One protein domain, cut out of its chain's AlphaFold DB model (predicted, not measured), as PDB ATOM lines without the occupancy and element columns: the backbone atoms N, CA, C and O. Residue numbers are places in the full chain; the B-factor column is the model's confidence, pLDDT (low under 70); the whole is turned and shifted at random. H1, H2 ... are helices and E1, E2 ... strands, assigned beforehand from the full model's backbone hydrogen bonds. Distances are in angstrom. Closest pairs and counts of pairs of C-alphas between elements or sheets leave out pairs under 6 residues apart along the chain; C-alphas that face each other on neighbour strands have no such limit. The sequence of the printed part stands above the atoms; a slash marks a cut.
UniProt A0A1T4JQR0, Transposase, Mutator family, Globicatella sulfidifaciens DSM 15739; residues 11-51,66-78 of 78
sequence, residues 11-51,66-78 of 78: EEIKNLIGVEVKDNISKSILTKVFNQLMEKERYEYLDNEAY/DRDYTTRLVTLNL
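AT A GLANCE: This is residues 11 to 51 and 66 to 78 of the 78 residues of the protein "Transposase, Mutator family" of Globicatella sulfidifaciens DSM 15739 (UniProt A0A1T4JQR0). The short helix H1 folds back at the first end of the long helix H2, and a small hairpin of strands, E1 and E2, packs on residues 27 to 34 of H2, mainly through E2. Residues 43 to 48 stick out. The 54 printed residues include, in order, H1, H2, E1 and E2, mostly helix. The whole is loose, with a radius of gyration of the C-alphas of 13.9 A, spanning 41 by 27 by 16 A.

HOW THE PARTS SIT: H1, residues 11 to 17, and H2, residues 22 to 46, touch only at the corner, and only just, with 3 pairs of C-alphas within 8 A; the closest are Leu 16 and Ile 25, 5.9 A. H2 touches H1 with residues 24 to 25 alone. They run opposite ways at a steep tilt of 40 degrees. In both, every O i to N i+4 pair is within hydrogen-bond range. E1, residues 68 to 70, and E2, residues 75 to 77, form an antiparallel hairpin; N 69 and O 76 are within hydrogen-bond range, 2.8 A. The closest C-alphas of H2 and E2, Thr 31 and Leu 76, are 6.3 A apart.

IN THESE COORDINATES: H1 begins at C-alpha 11 (203.986, 252.949, 196.951). H2 is 36.4 A long. E2 ends at C-alpha 77 (191.827, 242.528, 213.257).

THE WHOLE: Residues 52 to 65 are not printed; C-alphas 51 and 66 are 21.9 A apart. Residues 11 to 23 have pLDDT under 70.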
ATOM      1  N   GLU A  11     203.391 254.270 197.143       68.31
ATOM      2  CA  GLU A  11     203.986 252.949 196.951       68.31
ATOM      3  C   GLU A  11     203.111 251.843 197.561       68.31
ATOM      4  O   GLU A  11     202.899 250.798 196.948       68.31
ATOM      5  N   GLU A  12     202.484 252.120 198.707       65.06
ATOM      6  CA  GLU A  12     201.480 251.239 199.308       65.06
ATOM      7  C   GLU A  12     200.218 251.178 198.447       65.06
ATOM      8  O   GLU A  12     199.682 250.097 198.230       65.06
ATOM      9  N   ILE A  13     199.784 252.313 197.887       64.38
ATOM     10  CA  ILE A  13     198.671 252.362 196.929       64.38
ATOM     11  C   ILE A  13     199.000 251.531 195.677       64.38
ATOM     12  O   ILE A  13     198.163 250.754 195.227       64.38
ATOM     13  N   LYS A  14     200.214 251.648 195.124       61.00
ATOM     14  CA  LYS A  14     200.650 250.860 193.958       61.00
ATOM     15  C   LYS A  14     200.675 249.359 194.247       61.00
ATOM     16  O   LYS A  14     200.160 248.591 193.439       61.00
ATOM     17  N   ASN A  15     201.215 248.955 195.396       64.00
ATOM     18  CA  ASN A  15     201.248 247.552 195.813       64.00
ATOM     19  C   ASN A  15     199.839 246.991 196.059       64.00
ATOM     20  O   ASN A  15     199.575 245.836 195.741       64.00
ATOM     21  N   LEU A  16     198.920 247.815 196.570       61.56
ATOM     22  CA  LEU A  16     197.516 247.449 196.772       61.56
ATOM     23  C   LEU A  16     196.747 247.312 195.446       61.56
ATOM     24  O   LEU A  16     195.938 246.401 195.309       61.56
ATOM     25  N   ILE A  17     197.004 248.182 194.464       59.75
ATOM     26  CA  ILE A  17     196.353 248.141 193.142       59.75
ATOM     27  C   ILE A  17     196.890 246.986 192.280       59.75
ATOM     28  O   ILE A  17     196.125 246.382 191.533       59.75
ATOM     29  N   GLY A  18     198.183 246.660 192.383       58.25
ATOM     30  CA  GLY A  18     198.840 245.663 191.531       58.25
ATOM     31  C   GLY A  18     198.457 244.197 191.778       58.25
ATOM     32  O   GLY A  18     198.854 243.353 190.981       58.25
ATOM     33  N   VAL A  19     197.718 243.879 192.851       59.03
ATOM     34  CA  VAL A  19     197.485 242.488 193.307       59.03
ATOM     35  C   VAL A  19     196.010 242.037 193.220       59.03
ATOM     36  O   VAL A  19     195.727 240.859 193.391       59.03
ATOM     37  N   GLU A  20     195.077 242.917 192.841       53.94
ATOM     38  CA  GLU A  20     193.628 242.637 192.773       53.94
ATOM     39  C   GLU A  20     192.955 242.160 194.089       53.94
ATOM     40  O   GLU A  20     193.573 241.777 195.078       53.94
ATOM     41  N   VAL A  21     191.618 242.224 194.073       56.03
ATOM     42  CA  VAL A  21     190.635 242.083 195.166       56.03
ATOM     43  C   VAL A  21     190.410 243.374 195.972       56.03
ATOM     44  O   VAL A  21     191.028 243.636 197.005       56.03
ATOM     45  N   LYS A  22     189.425 244.160 195.504       59.41
ATOM     46  CA  LYS A  22     188.811 245.342 196.155       59.41
ATOM     47  C   LYS A  22     188.677 245.236 197.685       59.41
ATOM     48  O   LYS A  22     188.832 246.240 198.389       59.41
ATOM     49  N   ASP A  23     188.396 244.040 198.192       64.31
ATOM     50  CA  ASP A  23     188.121 243.803 199.610       64.31
ATOM     51  C   ASP A  23     189.383 243.898 200.479       64.31
ATOM     52  O   ASP A  23     189.336 244.457 201.577       64.31
ATOM     53  N   ASN A  24     190.541 243.460 199.971       72.06
ATOM     54  CA  ASN A  24     191.809 243.523 200.707       72.06
ATOM     55  C   ASN A  24     192.333 244.956 200.830       72.06
ATOM     56  O   ASN A  24     192.860 245.343 201.875       72.06
ATOM     57  N   ILE A  25     192.129 245.767 199.789       75.44
ATOM     58  CA  ILE A  25     192.481 247.191 199.803       75.44
ATOM     59  C   ILE A  25     191.640 247.924 200.846       75.44
ATOM     60  O   ILE A  25     192.175 248.639 201.694       75.44
ATOM     61  N   SER A  26     190.325 247.696 200.821       75.00
ATOM     62  CA  SER A  26     189.386 248.311 201.761       75.00
ATOM     63  C   SER A  26     189.717 247.929 203.204       75.00
ATOM     64  O   SER A  26     189.767 248.797 204.074       75.00
ATOM     65  N   LYS A  27     190.030 246.648 203.449       81.69
ATOM     66  CA  LYS A  27     190.476 246.155 204.755       81.69
ATOM     67  C   LYS A  27     191.760 246.845 205.220       81.69
ATOM     68  O   LYS A  27     191.791 247.355 206.332       81.69
ATOM     69  N   SER A  28     192.785 246.916 204.370       81.44
ATOM     70  CA  SER A  28     194.073 247.536 204.713       81.44
ATOM     71  C   SER A  28     193.942 249.025 205.048       81.44
ATOM     72  O   SER A  28     194.484 249.485 206.057       81.44
ATOM     73  N   ILE A  29     193.180 249.770 204.241       80.81
ATOM     74  CA  ILE A  29     192.925 251.196 204.473       80.81
ATOM     75  C   ILE A  29     192.179 251.385 205.794       80.81
ATOM     76  O   ILE A  29     192.610 252.188 206.619       80.81
ATOM     77  N   LEU A  30     191.101 250.629 206.023       82.81
ATOM     78  CA  LEU A  30     190.324 250.731 207.257       82.81
ATOM     79  C   LEU A  30     191.171 250.384 208.484       82.81
ATOM     80  O   LEU A  30     191.189 251.169 209.426       82.81
ATOM     81  N   THR A  31     191.932 249.285 208.458       87.25
ATOM     82  CA  THR A  31     192.855 248.918 209.545       87.25
ATOM     83  C   THR A  31     193.813 250.061 209.873       87.25
ATOM     84  O   THR A  31     193.950 250.439 211.033       87.25
ATOM     85  N   LYS A  32     194.434 250.678 208.861       86.75
ATOM     86  CA  LYS A  32     195.351 251.807 209.077       86.75
ATOM     87  C   LYS A  32     194.661 253.033 209.662       86.75
ATOM     88  O   LYS A  32     195.190 253.622 210.601       86.75
ATOM     89  N   VAL A  33     193.500 253.409 209.125       84.88
ATOM     90  CA  VAL A  33     192.729 254.561 209.614       84.88
ATOM     91  C   VAL A  33     192.327 254.353 211.070       84.88
ATOM     92  O   VAL A  33     192.541 255.245 211.887       84.88
ATOM     93  N   PHE A  34     191.791 253.179 211.413       87.00
ATOM     94  CA  PHE A  34     191.395 252.871 212.785       87.00
ATOM     95  C   PHE A  34     192.595 252.873 213.732       87.00
ATOM     96  O   PHE A  34     192.516 253.489 214.792       87.00
ATOM     97  N   ASN A  35     193.722 252.276 213.339       88.81
ATOM     98  CA  ASN A  35     194.926 252.282 214.169       88.81
ATOM     99  C   ASN A  35     195.442 253.707 214.408       88.81
ATOM    100  O   ASN A  35     195.723 254.072 215.546       88.81
ATOM    101  N   GLN A  36     195.496 254.550 213.373       88.19
ATOM    102  CA  GLN A  36     195.913 255.949 213.524       88.19
ATOM    103  C   GLN A  36     194.936 256.779 214.368       88.19
ATOM    104  O   GLN A  36     195.369 257.628 215.147       88.19
ATOM    105  N   LEU A  37     193.630 256.537 214.233       88.12
ATOM    106  CA  LEU A  37     192.615 257.195 215.051       88.12
ATOM    107  C   LEU A  37     192.760 256.810 216.527       88.12
ATOM    108  O   LEU A  37     192.835 257.700 217.369       88.12
ATOM    109  N   MET A  38     192.871 255.514 216.834       89.12
ATOM    110  CA  MET A  38     193.036 255.020 218.207       89.12
ATOM    111  C   MET A  38     194.336 255.516 218.846       89.12
ATOM    112  O   MET A  38     194.353 255.896 220.018       89.12
ATOM    113  N   GLU A  39     195.424 255.570 218.075       90.00
ATOM    114  CA  GLU A  39     196.678 256.190 218.505       90.00
ATOM    115  C   GLU A  39     196.474 257.648 218.905       90.00
ATOM    116  O   GLU A  39     196.878 258.060 219.994       90.00
ATOM    117  N   LYS A  40     195.806 258.423 218.046       88.81
ATOM    118  CA  LYS A  40     195.543 259.837 218.295       88.81
ATOM    119  C   LYS A  40     194.656 260.048 219.520       88.81
ATOM    120  O   LYS A  40     194.980 260.883 220.359       88.81
ATOM    121  N   GLU A  41     193.587 259.268 219.652       88.81
ATOM    122  CA  GLU A  41     192.715 259.285 220.831       88.81
ATOM    123  C   GLU A  41     193.498 258.992 222.111       88.81
ATOM    124  O   GLU A  41     193.319 259.676 223.116       88.81
ATOM    125  N   ARG A  42     194.423 258.026 222.074       90.25
ATOM    126  CA  ARG A  42     195.291 257.709 223.211       90.25
ATOM    127  C   ARG A  42     196.257 258.847 223.546       90.25
ATOM    128  O   ARG A  42     196.495 259.084 224.729       90.25
ATOM    129  N   TYR A  43     196.836 259.520 222.547       89.25
ATOM    130  CA  TYR A  43     197.701 260.688 222.769       89.25
ATOM    131  C   TYR A  43     196.933 261.838 223.423       89.25
ATOM    132  O   TYR A  43     197.401 262.375 224.423       89.25
ATOM    133  N   GLU A  44     195.742 262.159 222.910       88.44
ATOM    134  CA  GLU A  44     194.885 263.213 223.467       88.44
ATOM    135  C   GLU A  44     194.392 262.863 224.877       88.44
ATOM    136  O   GLU A  44     194.409 263.711 225.761       88.44
ATOM    137  N   TYR A  45     194.010 261.606 225.123       89.00
ATOM    138  CA  TYR A  45     193.543 261.164 226.439       89.00
ATOM    139  C   TYR A  45     194.636 261.222 227.513       89.00
ATOM    140  O   TYR A  45     194.365 261.549 228.665       89.00
ATOM    141  N   LEU A  46     195.869 260.870 227.150       88.69
ATOM    142  CA  LEU A  46     197.006 260.889 228.070       88.69
ATOM    143  C   LEU A  46     197.661 262.271 228.200       88.69
ATOM    144  O   LEU A  46     198.562 262.407 229.028       88.69
ATOM    145  N   ASP A  47     197.259 263.234 227.366       88.12
ATOM    146  CA  ASP A  47     197.861 264.565 227.226       88.12
ATOM    147  C   ASP A  47     199.398 264.523 227.153       88.12
ATOM    148  O   ASP A  47     200.125 265.259 227.818       88.12
ATOM    149  N   ASN A  48     199.928 263.556 226.401       87.44
ATOM    150  CA  ASN A  48     201.366 263.408 226.214       87.44
ATOM    151  C   ASN A  48     201.711 262.639 224.945       87.44
ATOM    152  O   ASN A  48     200.997 261.724 224.532       87.44
ATOM    153  N   GLU A  49     202.875 262.934 224.380       86.75
ATOM    154  CA  GLU A  49     203.422 262.186 223.255       86.75
ATOM    155  C   GLU A  49     204.081 260.863 223.684       86.75
ATOM    156  O   GLU A  49     204.263 260.541 224.872       86.75
ATOM    157  N   ALA A  50     204.434 260.046 222.690       85.12
ATOM    158  CA  ALA A  50     205.212 258.833 222.896       85.12
ATOM    159  C   ALA A  50     206.551 259.171 223.573       85.12
ATOM    160  O   ALA A  50     207.291 260.035 223.119       85.12
ATOM    161  N   TYR A  51     206.856 258.486 224.678       86.00
ATOM    162  CA  TYR A  51     208.096 258.653 225.457       86.00
ATOM    163  C   TYR A  51     208.361 260.052 226.041       86.00
ATOM    164  O   TYR A  51     209.408 260.259 226.658       86.00
ATOM    165  N   ASP A  66     195.094 242.911 220.888       90.75
ATOM    166  CA  ASP A  66     194.450 242.493 219.649       90.75
ATOM    167  C   ASP A  66     192.927 242.486 219.824       90.75
ATOM    168  O   ASP A  66     192.396 241.994 220.832       90.75
ATOM    169  N   ARG A  67     192.209 243.050 218.851       89.50
ATOM    170  CA  ARG A  67     190.745 243.101 218.847       89.50
ATOM    171  C   ARG A  67     190.175 242.864 217.461       89.50
ATOM    172  O   ARG A  67     190.573 243.490 216.482       89.50
ATOM    173  N   ASP A  68     189.134 242.042 217.412       90.31
ATOM    174  CA  ASP A  68     188.340 241.860 216.203       90.31
ATOM    175  C   ASP A  68     187.183 242.866 216.152       90.31
ATOM    176  O   ASP A  68     186.343 242.934 217.052       90.31
ATOM    177  N   TYR A  69     187.113 243.629 215.061       85.56
ATOM    178  CA  TYR A  69     186.059 244.600 214.784       85.56
ATOM    179  C   TYR A  69     185.322 244.246 213.495       85.56
ATOM    180  O   TYR A  69     185.846 244.383 212.389       85.56
ATOM    181  N   THR A  70     184.062 243.839 213.625       82.38
ATOM    182  CA  THR A  70     183.194 243.578 212.472       82.38
ATOM    183  C   THR A  70     182.498 244.864 212.038       82.38
ATOM    184  O   THR A  70     181.626 245.384 212.734       82.38
ATOM    185  N   THR A  71     182.883 245.384 210.873       78.94
ATOM    186  CA  THR A  71     182.207 246.516 210.221       78.94
ATOM    187  C   THR A  71     181.194 246.016 209.187       78.94
ATOM    188  O   THR A  71     181.134 244.829 208.879       78.94
ATOM    189  N   ARG A  72     180.405 246.924 208.595       74.31
ATOM    190  CA  ARG A  72     179.442 246.574 207.528       74.31
ATOM    191  C   ARG A  72     180.108 246.048 206.250       74.31
ATOM    192  O   ARG A  72     179.426 245.428 205.445       74.31
ATOM    193  N   LEU A  73     181.393 246.347 206.050       71.44
ATOM    194  CA  LEU A  73     182.148 245.975 204.851       71.44
ATOM    195  C   LEU A  73     183.029 244.749 205.094       71.44
ATOM    196  O   LEU A  73     183.137 243.891 204.227       71.44
ATOM    197  N   VAL A  74     183.684 244.679 206.256       76.56
ATOM    198  CA  VAL A  74     184.698 243.658 206.539       76.56
ATOM    199  C   VAL A  74     184.942 243.494 208.042       76.56
ATOM    200  O   VAL A  74     184.735 244.429 208.822       76.56
ATOM    201  N   THR A  75     185.444 242.327 208.443       84.00
ATOM    202  CA  THR A  75     186.020 242.106 209.778       84.00
ATOM    203  C   THR A  75     187.504 242.481 209.785       84.00
ATOM    204  O   THR A  75     188.311 241.934 209.020       84.00
ATOM    205  N   LEU A  76     187.846 243.439 210.641       85.06
ATOM    206  CA  LEU A  76     189.194 243.934 210.898       85.06
ATOM    207  C   LEU A  76     189.761 243.232 212.130       85.06
ATOM    208  O   LEU A  76     189.041 243.049 213.104       85.06
ATOM    209  N   ASN A  77     191.042 242.887 212.082       87.75
ATOM    210  CA  ASN A  77     191.827 242.528 213.257       87.75
ATOM    211  C   ASN A  77     192.765 243.719 213.494       87.75
ATOM    212  O   ASN A  77     193.469 244.119 212.557       87.75
ATOM    213  N   LEU A  78     192.627 244.366 214.651       84.56
ATOM    214  CA  LEU A  78     193.291 245.619 215.022       84.56
ATOM    215  C   LEU A  78     194.185 245.420 216.242       84.56
ATOM    216  O   LEU A  78     193.739 244.692 217.158       84.56
TER     217      LEU A  78